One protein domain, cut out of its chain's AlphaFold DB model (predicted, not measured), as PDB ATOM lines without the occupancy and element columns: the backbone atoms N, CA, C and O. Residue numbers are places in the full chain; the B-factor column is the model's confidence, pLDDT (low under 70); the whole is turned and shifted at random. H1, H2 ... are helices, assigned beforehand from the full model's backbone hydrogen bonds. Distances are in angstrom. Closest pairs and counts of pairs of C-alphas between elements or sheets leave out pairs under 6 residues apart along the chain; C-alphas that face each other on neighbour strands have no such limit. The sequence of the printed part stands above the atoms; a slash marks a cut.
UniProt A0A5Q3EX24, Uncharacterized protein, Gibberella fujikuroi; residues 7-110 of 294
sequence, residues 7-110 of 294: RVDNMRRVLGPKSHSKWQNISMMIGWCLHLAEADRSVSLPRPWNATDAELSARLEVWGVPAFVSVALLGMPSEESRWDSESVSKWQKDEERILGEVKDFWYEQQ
ATOM      1  N   ARG A   7     260.659 392.419 591.807       56.75
ATOM      2  CA  ARG A   7     260.951 391.167 592.512       56.75
ATOM      3  C   ARG A   7     259.667 390.425 592.882       56.75
ATOM      4  O   ARG A   7     259.597 389.208 592.752       56.75
ATOM      5  N   VAL A   8     258.643 391.169 593.276       58.59
ATOM      6  CA  VAL A   8     257.312 390.692 593.655       58.59
ATOM      7  C   VAL A   8     256.516 390.230 592.431       58.59
ATOM      8  O   VAL A   8     255.898 389.163 592.453       58.59
ATOM      9  N   ASP A   9     256.573 390.984 591.333       61.81
ATOM     10  CA  ASP A   9     255.879 390.627 590.088       61.81
ATOM     11  C   ASP A   9     256.538 389.437 589.378       61.81
ATOM     12  O   ASP A   9     255.852 388.552 588.860       61.81
ATOM     13  N   ASN A  10     257.866 389.339 589.431       69.81
ATOM     14  CA  ASN A  10     258.589 388.205 588.870       69.81
ATOM     15  C   ASN A  10     258.341 386.929 589.695       69.81
ATOM     16  O   ASN A  10     258.237 385.836 589.134       69.81
ATOM     17  N   MET A  11     258.140 387.057 591.015       70.19
ATOM     18  CA  MET A  11     257.738 385.940 591.882       70.19
ATOM     19  C   MET A  11     256.374 385.375 591.501       70.19
ATOM     20  O   MET A  11     256.221 384.155 591.455       70.19
ATOM     21  N   ARG A  12     255.407 386.223 591.130       69.75
ATOM     22  CA  ARG A  12     254.105 385.758 590.618       69.75
ATOM     23  C   ARG A  12     254.228 384.953 589.332       69.75
ATOM     24  O   ARG A  12     253.437 384.037 589.125       69.75
ATOM     25  N   ARG A  13     255.176 385.303 588.460       73.56
ATOM     26  CA  ARG A  13     255.380 384.606 587.185       73.56
ATOM     27  C   ARG A  13     255.941 383.203 587.400       73.56
ATOM     28  O   ARG A  13     255.459 382.270 586.770       73.56
ATOM     29  N   VAL A  14     256.925 383.062 588.286       69.69
ATOM     30  CA  VAL A  14     257.622 381.784 588.510       69.69
ATOM     31  C   VAL A  14     256.845 380.878 589.462       69.69
ATOM     32  O   VAL A  14     256.599 379.723 589.146       69.69
ATOM     33  N   LEU A  15     256.377 381.403 590.595       72.44
ATOM     34  CA  LEU A  15     255.681 380.621 591.627       72.44
ATOM     35  C   LEU A  15     254.153 380.604 591.442       72.44
ATOM     36  O   LEU A  15     253.419 379.994 592.224       72.44
ATOM     37  N   GLY A  16     253.648 381.309 590.430       67.25
ATOM     38  CA  GLY A  16     252.224 381.445 590.149       67.25
ATOM     39  C   GLY A  16     251.503 382.463 591.051       67.25
ATOM     40  O   GLY A  16     252.031 382.929 592.063       67.25
ATOM     41  N   PRO A  17     250.243 382.804 590.732       58.06
ATOM     42  CA  PRO A  17     249.505 383.907 591.360       58.06
ATOM     43  C   PRO A  17     249.162 383.691 592.844       58.06
ATOM     44  O   PRO A  17     248.897 384.656 593.556       58.06
ATOM     45  N   LYS A  18     249.168 382.442 593.330       56.78
ATOM     46  CA  LYS A  18     248.852 382.110 594.733       56.78
ATOM     47  C   LYS A  18     250.010 382.404 595.699       56.78
ATOM     48  O   LYS A  18     249.766 382.619 596.885       56.78
ATOM     49  N   SER A  19     251.245 382.450 595.196       58.34
ATOM     50  CA  SER A  19     252.464 382.649 595.996       58.34
ATOM     51  C   SER A  19     252.530 384.024 596.674       58.34
ATOM     52  O   SER A  19     252.959 384.133 597.819       58.34
ATOM     53  N   HIS A  20     252.001 385.059 596.016       50.88
ATOM     54  CA  HIS A  20     252.060 386.450 596.471       50.88
ATOM     55  C   HIS A  20     251.306 386.717 597.779       50.88
ATOM     56  O   HIS A  20     251.593 387.682 598.482       50.88
ATOM     57  N   SER A  21     250.310 385.891 598.108       56.78
ATOM     58  CA  SER A  21     249.606 386.023 599.391       56.78
ATOM     59  C   SER A  21     250.437 385.520 600.572       56.78
ATOM     60  O   SER A  21     250.198 385.944 601.697       56.78
ATOM     61  N   LYS A  22     251.418 384.641 600.316       62.91
ATOM     62  CA  LYS A  22     252.226 383.991 601.352       62.91
ATOM     63  C   LYS A  22     253.613 384.614 601.502       62.91
ATOM     64  O   LYS A  22     254.088 384.719 602.627       62.91
ATOM     65  N   TRP A  23     254.254 385.049 600.412       72.12
ATOM     66  CA  TRP A  23     255.629 385.572 600.448       72.12
ATOM     67  C   TRP A  23     255.758 386.896 599.690       72.12
ATOM     68  O   TRP A  23     255.404 386.983 598.516       72.12
ATOM     69  N   GLN A  24     256.295 387.920 600.361       68.50
ATOM     70  CA  GLN A  24     256.492 389.255 599.777       68.50
ATOM     71  C   GLN A  24     257.831 389.397 599.039       68.50
ATOM     72  O   GLN A  24     257.996 390.332 598.271       68.50
ATOM     73  N   ASN A  25     258.809 388.516 599.269       74.88
ATOM     74  CA  ASN A  25     260.096 388.524 598.568       74.88
ATOM     75  C   ASN A  25     260.806 387.157 598.660       74.88
ATOM     76  O   ASN A  25     260.415 386.287 599.444       74.88
ATOM     77  N   ILE A  26     261.878 386.987 597.873       76.12
ATOM     78  CA  ILE A  26     262.690 385.755 597.807       76.12
ATOM     79  C   ILE A  26     263.268 385.386 599.177       76.12
ATOM     80  O   ILE A  26     263.266 384.215 599.538       76.12
ATOM     81  N   SER A  27     263.709 386.360 599.975       77.81
ATOM     82  CA  SER A  27     264.275 386.100 601.303       77.81
ATOM     83  C   SER A  27     263.248 385.512 602.275       77.81
ATOM     84  O   SER A  27     263.581 384.591 603.014       77.81
ATOM     85  N   MET A  28     261.997 385.978 602.237       81.06
ATOM     86  CA  MET A  28     260.904 385.401 603.030       81.06
ATOM     87  C   MET A  28     260.577 383.973 602.595       81.06
ATOM     88  O   MET A  28     260.379 383.112 603.446       81.06
ATOM     89  N   MET A  29     260.565 383.703 601.286       83.12
ATOM     90  CA  MET A  29     260.383 382.344 600.767       83.12
ATOM     91  C   MET A  29     261.511 381.419 601.247       83.12
ATOM     92  O   MET A  29     261.231 380.323 601.726       83.12
ATOM     93  N   ILE A  30     262.770 381.864 601.159       83.00
ATOM     94  CA  ILE A  30     263.933 381.099 601.633       83.00
ATOM     95  C   ILE A  30     263.812 380.820 603.134       83.00
ATOM     96  O   ILE A  30     263.991 379.678 603.543       83.00
ATOM     97  N   GLY A  31     263.474 381.830 603.944       80.81
ATOM     98  CA  GLY A  31     263.305 381.677 605.392       80.81
ATOM     99  C   GLY A  31     262.189 380.700 605.759       80.81
ATOM    100  O   GLY A  31     262.375 379.850 606.623       80.81
ATOM    101  N   TRP A  32     261.059 380.749 605.051       82.19
ATOM    102  CA  TRP A  32     259.966 379.797 605.248       82.19
ATOM    103  C   TRP A  32     260.357 378.366 604.853       82.19
ATOM    104  O   TRP A  32     260.061 377.421 605.579       82.19
ATOM    105  N   CYS A  33     261.068 378.197 603.734       79.75
ATOM    106  CA  CYS A  33     261.565 376.886 603.306       79.75
ATOM    107  C   CYS A  33     262.611 376.323 604.271       79.75
ATOM    108  O   CYS A  33     262.649 375.117 604.491       79.75
ATOM    109  N   LEU A  34     263.445 377.188 604.854       81.31
ATOM    110  CA  LEU A  34     264.415 376.803 605.873       81.31
ATOM    111  C   LEU A  34     263.699 376.335 607.143       81.31
ATOM    112  O   LEU A  34     263.991 375.253 607.636       81.31
ATOM    113  N   HIS A  35     262.696 377.089 607.599       79.06
ATOM    114  CA  HIS A  35     261.867 376.694 608.736       79.06
ATOM    115  C   HIS A  35     261.164 375.350 608.500       79.06
ATOM    116  O   HIS A  35     261.145 374.506 609.388       79.06
ATOM    117  N   LEU A  36     260.639 375.101 607.293       72.50
ATOM    118  CA  LEU A  36     260.075 373.794 606.945       72.50
ATOM    119  C   LEU A  36     261.104 372.661 606.971       72.50
ATOM    120  O   LEU A  36     260.773 371.557 607.400       72.50
ATOM    121  N   ALA A  37     262.320 372.921 606.489       70.44
ATOM    122  CA  ALA A  37     263.397 371.939 606.485       70.44
ATOM    123  C   ALA A  37     263.880 371.615 607.910       70.44
ATOM    124  O   ALA A  37     264.223 370.472 608.190       70.44
ATOM    125  N   GLU A  38     263.883 372.600 608.810       72.06
ATOM    126  CA  GLU A  38     264.298 372.443 610.209       72.06
ATOM    127  C   GLU A  38     263.197 371.845 611.101       72.06
ATOM    128  O   GLU A  38     263.495 371.066 612.004       72.06
ATOM    129  N   ALA A  39     261.926 372.181 610.855       66.69
ATOM    130  CA  ALA A  39     260.779 371.704 611.637       66.69
ATOM    131  C   ALA A  39     260.333 370.268 611.289       66.69
ATOM    132  O   ALA A  39     259.474 369.705 611.967       66.69
ATOM    133  N   ASP A  40     260.889 369.699 610.219       54.53
ATOM    134  CA  ASP A  40     260.835 368.296 609.803       54.53
ATOM    135  C   ASP A  40     259.494 367.564 610.049       54.53
ATOM    136  O   ASP A  40     259.380 366.589 610.797       54.53
ATOM    137  N   ARG A  41     258.439 368.024 609.360       47.88
ATOM    138  CA  ARG A  41     257.196 367.249 609.154       47.88
ATOM    139  C   ARG A  41     257.038 366.659 607.756       47.88
ATOM    140  O   ARG A  41     256.019 366.027 607.483       47.88
ATOM    141  N   SER A  42     258.033 366.784 606.886       48.38
ATOM    142  CA  SER A  42     258.035 366.027 605.639       48.38
ATOM    143  C   SER A  42     259.427 365.988 605.026       48.38
ATOM    144  O   SER A  42     259.744 366.790 604.146       48.38
ATOM    145  N   VAL A  43     260.189 364.940 605.340       49.94
ATOM    146  CA  VAL A  43     260.909 364.237 604.274       49.94
ATOM    147  C   VAL A  43     259.824 363.780 603.302       49.94
ATOM    148  O   VAL A  43     259.230 362.712 603.451       49.94
ATOM    149  N   SER A  44     259.444 364.671 602.388       58.06
ATOM    150  CA  SER A  44     258.469 364.385 601.346       58.06
ATOM    151  C   SER A  44     258.955 363.122 600.654       58.06
ATOM    152  O   SER A  44     260.089 363.104 600.164       58.06
ATOM    153  N   LEU A  45     258.141 362.066 600.681       63.28
ATOM    154  CA  LEU A  45     258.476 360.821 600.004       63.28
ATOM    155  C   LEU A  45     258.892 361.149 598.564       63.28
ATOM    156  O   LEU A  45     258.222 361.985 597.943       63.28
ATOM    157  N   PRO A  46     259.967 360.529 598.044       71.75
ATOM    158  CA  PRO A  46     260.414 360.771 596.685       71.75
ATOM    159  C   PRO A  46     259.237 360.617 595.730       71.75
ATOM    160  O   PRO A  46     258.619 359.553 595.649       71.75
ATOM    161  N   ARG A  47     258.894 361.700 595.038       75.75
ATOM    162  CA  ARG A  47     257.787 361.726 594.090       75.75
ATOM    163  C   ARG A  47     258.359 361.990 592.705       75.75
ATOM    164  O   ARG A  47     259.259 362.820 592.566       75.75
ATOM    165  N   PRO A  48     257.862 361.318 591.658       78.06
ATOM    166  CA  PRO A  48     258.171 361.735 590.303       78.06
ATOM    167  C   PRO A  48     257.678 363.169 590.105       78.06
ATOM    168  O   PRO A  48     256.479 363.448 590.211       78.06
ATOM    169  N   TRP A  49     258.617 364.076 589.847       84.69
ATOM    170  CA  TRP A  49     258.294 365.412 589.370       84.69
ATOM    171  C   TRP A  49     257.536 365.306 588.051       84.69
ATOM    172  O   TRP A  49     257.726 364.355 587.290       84.69
ATOM    173  N   ASN A  50     256.653 366.262 587.791       83.75
ATOM    174  CA  ASN A  50     256.082 366.482 586.465       83.75
ATOM    175  C   ASN A  50     256.924 367.534 585.703       83.75
ATOM    176  O   ASN A  50     257.852 368.126 586.256       83.75
ATOM    177  N   ALA A  51     256.603 367.777 584.427       82.75
ATOM    178  CA  ALA A  51     257.361 368.728 583.608       82.75
ATOM    179  C   ALA A  51     257.317 370.157 584.178       82.75
ATOM    180  O   ALA A  51     258.291 370.891 584.063       82.75
ATOM    181  N   THR A  52     256.215 370.533 584.836       82.88
ATOM    182  CA  THR A  52     256.063 371.853 585.459       82.88
ATOM    183  C   THR A  52     256.895 372.008 586.732       82.88
ATOM    184  O   THR A  52     257.428 373.084 586.977       82.88
ATOM    185  N   ASP A  53     257.061 370.940 587.515       83.94
ATOM    186  CA  ASP A  53     257.897 370.916 588.714       83.94
ATOM    187  C   ASP A  53     259.373 371.009 588.302       83.94
ATOM    188  O   ASP A  53     260.136 371.797 588.857       83.94
ATOM    189  N   ALA A  54     259.759 370.263 587.263       84.81
ATOM    190  CA  ALA A  54     261.099 370.314 586.690       84.81
ATOM    191  C   ALA A  54     261.432 371.705 586.136       84.81
ATOM    192  O   ALA A  54     262.483 372.265 586.446       84.81
ATOM    193  N   GLU A  55     260.513 372.298 585.376       87.00
ATOM    194  CA  GLU A  55     260.650 373.655 584.858       87.00
ATOM    195  C   GLU A  55     260.769 374.686 585.986       87.00
ATOM    196  O   GLU A  55     261.637 375.561 585.941       87.00
ATOM    197  N   LEU A  56     259.939 374.572 587.025       84.88
ATOM    198  CA  LEU A  56     260.006 375.453 588.187       84.88
ATOM    199  C   LEU A  56     261.347 375.319 588.916       84.88
ATOM    200  O   LEU A  56     261.960 376.330 589.254       84.88
ATOM    201  N   SER A  57     261.833 374.091 589.110       85.62
ATOM    202  CA  SER A  57     263.132 373.839 589.742       85.62
ATOM    203  C   SER A  57     264.287 374.477 588.961       85.62
ATOM    204  O   SER A  57     265.139 375.132 589.560       85.62
ATOM    205  N   ALA A  58     264.258 374.379 587.628       85.69
ATOM    206  CA  ALA A  58     265.260 374.949 586.736       85.69
ATOM    207  C   ALA A  58     265.254 376.485 586.782       85.69
ATOM    208  O   ALA A  58     266.304 377.122 586.809       85.69
ATOM    209  N   ARG A  59     264.069 377.100 586.850       86.94
ATOM    210  CA  ARG A  59     263.925 378.559 586.974       86.94
ATOM    211  C   ARG A  59     264.399 379.074 588.335       86.94
ATOM    212  O   ARG A  59     265.055 380.109 588.399       86.94
ATOM    213  N   LEU A  60     264.104 378.349 589.418       85.25
ATOM    214  CA  LEU A  60     264.567 378.689 590.770       85.25
ATOM    215  C   LEU A  60     266.094 378.628 590.903       85.25
ATOM    216  O   LEU A  60     266.678 379.426 591.638       85.25
ATOM    217  N   GLU A  61     266.742 377.725 590.171       84.94
ATOM    218  CA  GLU A  61     268.203 377.644 590.111       84.94
ATOM    219  C   GLU A  61     268.816 378.911 589.502       84.94
ATOM    220  O   GLU A  61     269.733 379.493 590.082       84.94
ATOM    221  N   VAL A  62     268.251 379.410 588.396       85.50
ATOM    222  CA  VAL A  62     268.694 380.663 587.755       85.50
ATOM    223  C   VAL A  62     268.551 381.864 588.693       85.50
ATOM    224  O   VAL A  62     269.355 382.794 588.670       85.50
ATOM    225  N   TRP A  63     267.553 381.840 589.573       79.88
ATOM    226  CA  TRP A  63     267.350 382.881 590.579       79.88
ATOM    227  C   TRP A  63     268.406 382.870 591.696       79.88
ATOM    228  O   TRP A  63     268.390 383.750 592.560       79.88
ATOM    229  N   GLY A  64     269.316 381.892 591.701       81.12
ATOM    230  CA  GLY A  64     270.348 381.732 592.723       81.12
ATOM    231  C   GLY A  64     269.783 381.276 594.067       81.12
ATOM    232  O   GLY A  64     270.389 381.518 595.112       81.12
ATOM    233  N   VAL A  65     268.602 380.655 594.059       83.75
ATOM    234  CA  VAL A  65     267.967 380.149 595.271       83.75
ATOM    235  C   VAL A  65     268.634 378.821 595.665       83.75
ATOM    236  O   VAL A  65     268.903 377.991 594.797       83.75
ATOM    237  N   PRO A  66     268.913 378.579 596.960       82.81
ATOM    238  CA  PRO A  66     269.483 377.311 597.401       82.81
ATOM    239  C   PRO A  66     268.621 376.097 597.022       82.81
ATOM    240  O   PRO A  66     267.397 376.141 597.137       82.81
ATOM    241  N   ALA A  67     269.260 374.974 596.679       81.94
ATOM    242  CA  ALA A  67     268.579 373.755 596.221       81.94
ATOM    243  C   ALA A  67     267.531 373.201 597.208       81.94
ATOM    244  O   ALA A  67     266.534 372.614 596.787       81.94
ATOM    245  N   PHE A  68     267.715 373.426 598.517       80.56
ATOM    246  CA  PHE A  68     266.743 373.002 599.529       80.56
ATOM    247  C   PHE A  68     265.377 373.673 599.352       80.56
ATOM    248  O   PHE A  68     264.369 373.110 599.761       80.56
ATOM    249  N   VAL A  69     265.317 374.854 598.733       82.38
ATOM    250  CA  VAL A  69     264.053 375.548 598.474       82.38
ATOM    251  C   VAL A  69     263.240 374.800 597.430       82.38
ATOM    252  O   VAL A  69     262.051 374.578 597.637       82.38
ATOM    253  N   SER A  70     263.869 374.335 596.350       82.25
ATOM    254  CA  SER A  70     263.193 373.498 595.353       82.25
ATOM    255  C   SER A  70     262.644 372.224 595.996       82.25
ATOM    256  O   SER A  70     261.506 371.849 595.739       82.25
ATOM    257  N   VAL A  71     263.408 371.610 596.905       81.75
ATOM    258  CA  VAL A  71     262.965 370.435 597.671       81.75
ATOM    259  C   VAL A  71     261.810 370.770 598.619       81.75
ATOM    260  O   VAL A  71     260.844 370.021 598.681       81.75
ATOM    261  N   ALA A  72     261.861 371.896 599.329       78.88
ATOM    262  CA  ALA A  72     260.800 372.304 600.249       78.88
ATOM    263  C   ALA A  72     259.486 372.642 599.521       78.88
ATOM    264  O   ALA A  72     258.403 372.418 600.058       78.88
ATOM    265  N   LEU A  73     259.572 373.171 598.297       79.56
ATOM    266  CA  LEU A  73     258.410 373.559 597.494       79.56
ATOM    267  C   LEU A  73     257.815 372.404 596.685       79.56
ATOM    268  O   LEU A  73     256.593 372.307 596.572       79.56
ATOM    269  N   LEU A  74     258.664 371.559 596.097       79.81
ATOM    270  CA  LEU A  74     258.267 370.528 595.127       79.81
ATOM    271  C   LEU A  74     258.356 369.106 595.691       79.81
ATOM    272  O   LEU A  74     257.824 368.164 595.103       79.81
ATOM    273  N   GLY A  75     259.014 368.947 596.834       76.38
ATOM    274  CA  GLY A  75     259.389 367.658 597.390       76.38
ATOM    275  C   GLY A  75     260.626 367.058 596.722       76.38
ATOM    276  O   GLY A  75     261.135 367.552 595.712       76.38
ATOM    277  N   MET A  76     261.110 365.958 597.292       79.38
ATOM    278  CA  MET A  76     262.264 365.232 596.768       79.38
ATOM    279  C   MET A  76     261.935 364.584 595.413       79.38
ATOM    280  O   MET A  76     260.961 363.825 595.328       79.38
ATOM    281  N   PRO A  77     262.741 364.829 594.364       78.44
ATOM    282  CA  PRO A  77     262.576 364.137 593.094       78.44
ATOM    283  C   PRO A  77     262.875 362.643 593.263       78.44
ATOM    284  O   PRO A  77     263.841 362.255 593.921       78.44
ATOM    285  N   SER A  78     262.053 361.787 592.653       77.62
ATOM    286  CA  SER A  78     262.357 360.355 592.507       77.62
ATOM    287  C   SER A  78     263.530 360.146 591.538       77.62
ATOM    288  O   SER A  78     263.661 360.894 590.570       77.62
ATOM    289  N   GLU A  79     264.334 359.091 591.709       66.56
ATOM    290  CA  GLU A  79     265.390 358.712 590.744       66.56
ATOM    291  C   GLU A  79     264.859 358.502 589.313       66.56
ATOM    292  O   GLU A  79     265.600 358.614 588.335       66.56
ATOM    293  N   GLU A  80     263.560 358.234 589.192       61.16
ATOM    294  CA  GLU A  80     262.855 358.031 587.929       61.16
ATOM    295  C   GLU A  80     262.487 359.349 587.223       61.16
ATOM    296  O   GLU A  80     262.193 359.356 586.031       61.16
ATOM    297  N   SER A  81     262.581 360.490 587.919       61.34
ATOM    298  CA  SER A  81     262.413 361.828 587.333       61.34
ATOM    299  C   SER A  81     263.676 362.313 586.616       61.34
ATOM    300  O   SER A  81     264.220 363.382 586.892       61.34
ATOM    301  N   ARG A  82     264.155 361.510 585.660       64.88
ATOM    302  CA  ARG A  82     265.204 361.930 584.728       64.88
ATOM    303  C   ARG A  82     264.595 362.825 583.662       64.88
ATOM    304  O   ARG A  82     263.928 362.350 582.746       64.88
ATOM    305  N   TRP A  83     264.850 364.118 583.794       74.50
ATOM    306  CA  TRP A  83     264.497 365.101 582.782       74.50
ATOM    307  C   TRP A  83     265.600 365.223 581.746       74.50
ATOM    308  O   TRP A  83     266.786 365.107 582.052       74.50
ATOM    309  N   ASP A  84     265.178 365.439 580.507       81.25
ATOM    310  CA  ASP A  84     266.079 365.686 579.399       81.25
ATOM    311  C   ASP A  84     266.881 366.976 579.646       81.25
ATOM    312  O   ASP A  84     266.317 368.058 579.841       81.25
ATOM    313  N   SER A  85     268.211 366.852 579.657       79.94
ATOM    314  CA  SER A  85     269.128 367.957 579.946       79.94
ATOM    315  C   SER A  85     268.976 369.115 578.957       79.94
ATOM    316  O   SER A  85     269.215 370.267 579.324       79.94
ATOM    317  N   GLU A  86     268.570 368.838 577.714       85.06
ATOM    318  CA  GLU A  86     268.331 369.872 576.704       85.06
ATOM    319  C   GLU A  86     267.115 370.733 577.073       85.06
ATOM    320  O   GLU A  86     267.180 371.965 577.021       85.06
ATOM    321  N   SER A  87     266.043 370.098 577.547       82.94
ATOM    322  CA  SER A  87     264.839 370.775 578.039       82.94
ATOM    323  C   SER A  87     265.118 371.645 579.271       82.94
ATOM    324  O   SER A  87     264.712 372.807 579.306       82.94
ATOM    325  N   VAL A  88     265.882 371.130 580.242       84.06
ATOM    326  CA  VAL A  88     266.286 371.897 581.438       84.06
ATOM    327  C   VAL A  88     267.149 373.100 581.055       84.06
ATOM    328  O   VAL A  88     266.865 374.219 581.483       84.06
ATOM    329  N   SER A  89     268.145 372.904 580.185       84.31
ATOM    330  CA  SER A  89     269.008 373.995 579.713       84.31
ATOM    331  C   SER A  89     268.218 375.069 578.965       84.31
ATOM    332  O   SER A  89     268.514 376.257 579.091       84.31
ATOM    333  N   LYS A  90     267.198 374.675 578.196       88.62
ATOM    334  CA  LYS A  90     266.314 375.621 577.516       88.62
ATOM    335  C   LYS A  90     265.545 376.485 578.515       88.62
ATOM    336  O   LYS A  90     265.551 377.703 578.369       88.62
ATOM    337  N   TRP A  91     264.931 375.885 579.536       87.31
ATOM    338  CA  TRP A  91     264.203 376.638 580.563       87.31
ATOM    339  C   TRP A  91     265.110 377.582 581.352       87.31
ATOM    340  O   TRP A  91     264.722 378.722 581.597       87.31
ATOM    341  N   GLN A  92     266.324 377.140 581.690       86.12
ATOM    342  CA  GLN A  92     267.316 377.993 582.349       86.12
ATOM    343  C   GLN A  92     267.688 379.194 581.470       86.12
ATOM    344  O   GLN A  92     267.603 380.330 581.924       86.12
ATOM    345  N   LYS A  93     268.005 378.977 580.189       86.69
ATOM    346  CA  LYS A  93     268.355 380.059 579.249       86.69
ATOM    347  C   LYS A  93     267.210 381.036 579.001       86.69
ATOM    348  O   LYS A  93     267.448 382.232 578.839       86.69
ATOM    349  N   ASP A  94     265.979 380.540 578.929       86.44
ATOM    350  CA  ASP A  94     264.802 381.395 578.774       86.44
ATOM    351  C   ASP A  94     264.603 382.269 580.024       86.44
ATOM    352  O   ASP A  94     264.300 383.454 579.910       86.44
ATOM    353  N   GLU A  95     264.844 381.721 581.216       86.69
ATOM    354  CA  GLU A  95     264.760 382.457 582.477       86.69
ATOM    355  C   GLU A  95     265.907 383.466 582.657       86.69
ATOM    356  O   GLU A  95     265.665 384.606 583.052       86.69
ATOM    357  N   GLU A  96     267.138 383.091 582.295       84.38
ATOM    358  CA  GLU A  96     268.302 383.985 582.265       84.38
ATOM    359  C   GLU A  96     268.077 385.162 581.319       84.38
ATOM    360  O   GLU A  96     268.384 386.299 581.671       84.38
ATOM    361  N   ARG A  97     267.493 384.910 580.140       85.50
ATOM    362  CA  ARG A  97     267.139 385.963 579.184       85.50
ATOM    363  C   ARG A  97     266.123 386.932 579.774       85.50
ATOM    364  O   ARG A  97     266.334 388.132 579.695       85.50
ATOM    365  N   ILE A  98     265.059 386.424 580.395       81.44
ATOM    366  CA  ILE A  98     264.021 387.264 581.010       81.44
ATOM    367  C   ILE A  98     264.614 388.106 582.146       81.44
ATOM    368  O   ILE A  98     264.316 389.293 582.258       81.44
ATOM    369  N   LEU A  99     265.471 387.526 582.989       77.38
ATOM    370  CA  LEU A  99     266.151 388.271 584.050       77.38
ATOM    371  C   LEU A  99     267.160 389.287 583.500       77.38
ATOM    372  O   LEU A  99     267.301 390.360 584.086       77.38
ATOM    373  N   GLY A 100     267.826 388.967 582.388       74.44
ATOM    374  CA  GLY A 100     268.700 389.871 581.643       74.44
ATOM    375  C   GLY A 100     267.937 391.069 581.084       74.44
ATOM    376  O   GLY A 100     268.263 392.195 581.426       74.44
ATOM    377  N   GLU A 101     266.851 390.835 580.346       72.31
ATOM    378  CA  GLU A 101     265.983 391.887 579.795       72.31
ATOM    379  C   GLU A 101     265.407 392.792 580.891       72.31
ATOM    380  O   GLU A 101     265.364 394.011 580.742       72.31
ATOM    381  N   VAL A 102     265.008 392.218 582.031       62.97
ATOM    382  CA  VAL A 102     264.548 392.999 583.188       62.97
ATOM    383  C   VAL A 102     265.680 393.851 583.753       62.97
ATOM    384  O   VAL A 102     265.457 395.008 584.096       62.97
ATOM    385  N   LYS A 103     266.891 393.305 583.864       62.50
ATOM    386  CA  LYS A 103     268.052 394.037 584.373       62.50
ATOM    387  C   LYS A 103     268.439 395.177 583.427       62.50
ATOM    388  O   LYS A 103     268.617 396.297 583.901       62.50
ATOM    389  N   ASP A 104     268.490 394.912 582.128       59.75
ATOM    390  CA  ASP A 104     268.860 395.872 581.086       59.75
ATOM    391  C   ASP A 104     267.826 397.000 580.963       59.75
ATOM    392  O   ASP A 104     268.204 398.167 580.906       59.75
ATOM    393  N   PHE A 105     266.529 396.692 581.077       54.50
ATOM    394  CA  PHE A 105     265.452 397.691 581.113       54.50
ATOM    395  C   PHE A 105     265.611 398.711 582.255       54.50
ATOM    396  O   PHE A 105     265.270 399.884 582.104       54.50
ATOM    397  N   TRP A 106     266.135 398.290 583.410       52.69
ATOM    398  CA  TRP A 106     266.388 399.196 584.536       52.69
ATOM    399  C   TRP A 106     267.714 399.950 584.421       52.69
ATOM    400  O   TRP A 106     267.795 401.064 584.935       52.69
ATOM    401  N   TYR A 107     268.723 399.392 583.742       52.81
ATOM    402  CA  TYR A 107     269.921 400.155 583.377       52.81
ATOM    403  C   TYR A 107     269.571 401.259 582.370       52.81
ATOM    404  O   TYR A 107     269.902 402.414 582.618       52.81
ATOM    405  N   GLU A 108     268.786 400.955 581.330       52.91
ATOM    406  CA  GLU A 108     268.308 401.954 580.361       52.91
ATOM    407  C   GLU A 108     267.372 403.006 580.982       52.91
ATOM    408  O   GLU A 108     267.363 404.147 580.536       52.91
ATOM    409  N   GLN A 109     266.597 402.674 582.026       50.78
ATOM    410  CA  GLN A 109     265.806 403.678 582.759       50.78
ATOM    411  C   GLN A 109     266.624 404.542 583.729       50.78
ATOM    412  O   GLN A 109     266.151 405.612 584.121       50.78
ATOM    413  N   GLN A 110     267.800 404.086 584.168       44.19
ATOM    414  CA  GLN A 110     268.706 404.887 585.001       44.19
ATOM    415  C   GLN A 110     269.603 405.806 584.168       44.19
ATOM    416  O   GLN A 110     270.022 406.851 584.672       44.19
TER     417      GLN A 110
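This is residues 7 to 110 of the 294 residues of an uncharacterized protein of Gibberella fujikuroi (UniProt A0A5Q3EX24). What does the model look like? A long helix, H5, runs past one side of a small cluster of four shorter helices, and its residues 103 to 110 stick out. In the middle, H3 has H4 folded back on it as a helical hairpin and H1 packed on its residues 56 to 60, while H2 crosses H4 on the side away from H3. What is it made of? The printed part has 104 residues with five named helices, H1 to H5 along the chain, and no named strand; the class is all helix. It is compact, with a radius of gyration of the C-alphas of 14.8 A and spans of 47 by 32 by 21 A.

Where is the longest helix? H5 is residues 85 to 110, 37.3 A from C-alpha 85 at (269.128, 367.957, 579.946) to C-alpha 110 at (268.706, 404.887, 585.001). Where are the others? H3 is residues 51 to 62, 17.0 A, and H4 residues 67 to 74, 10.9 A. H2 is residues 26 to 39, 19.8 A, and H1, residues 7 to 15, 11.8 A, begins at (260.951, 391.167, 592.512).

What touches the hub, H3? H5 touches it with residues 88 to 96 alone, closest at the C-alphas of Ala 58 and Gln 92, 5.7 A, at a steep tilt of 47 degrees. H4 touches it at a shallow tilt of 30 degrees, opposite ways, closest at C-alphas 57 and 70, 5.6 A; H1 touches it at 31 degrees, shallow, closest at C-alphas 14 and 56, 6.8 A. And H2? It touches H4 about perpendicular, at 82 degrees, closest at C-alphas 33 and 72, 5.6 A, and is apart from H5. Are the backbones helical? In H1, H2, H3, H4 and H5 every O i to N i+4 pair is within hydrogen-bond range.

How large is it? The two C-alphas farthest apart, of Leu 45 and Gln 110, are 47.7 A apart. Is it continuous? The printed part has no cut; the link from H2 to H3, 11 residues, is long. Where is confidence low? The mean pLDDT of the printed part is 73.6, and 34 residues are under 70, among them 16 to 22, 39 to 45 and 102 to 110.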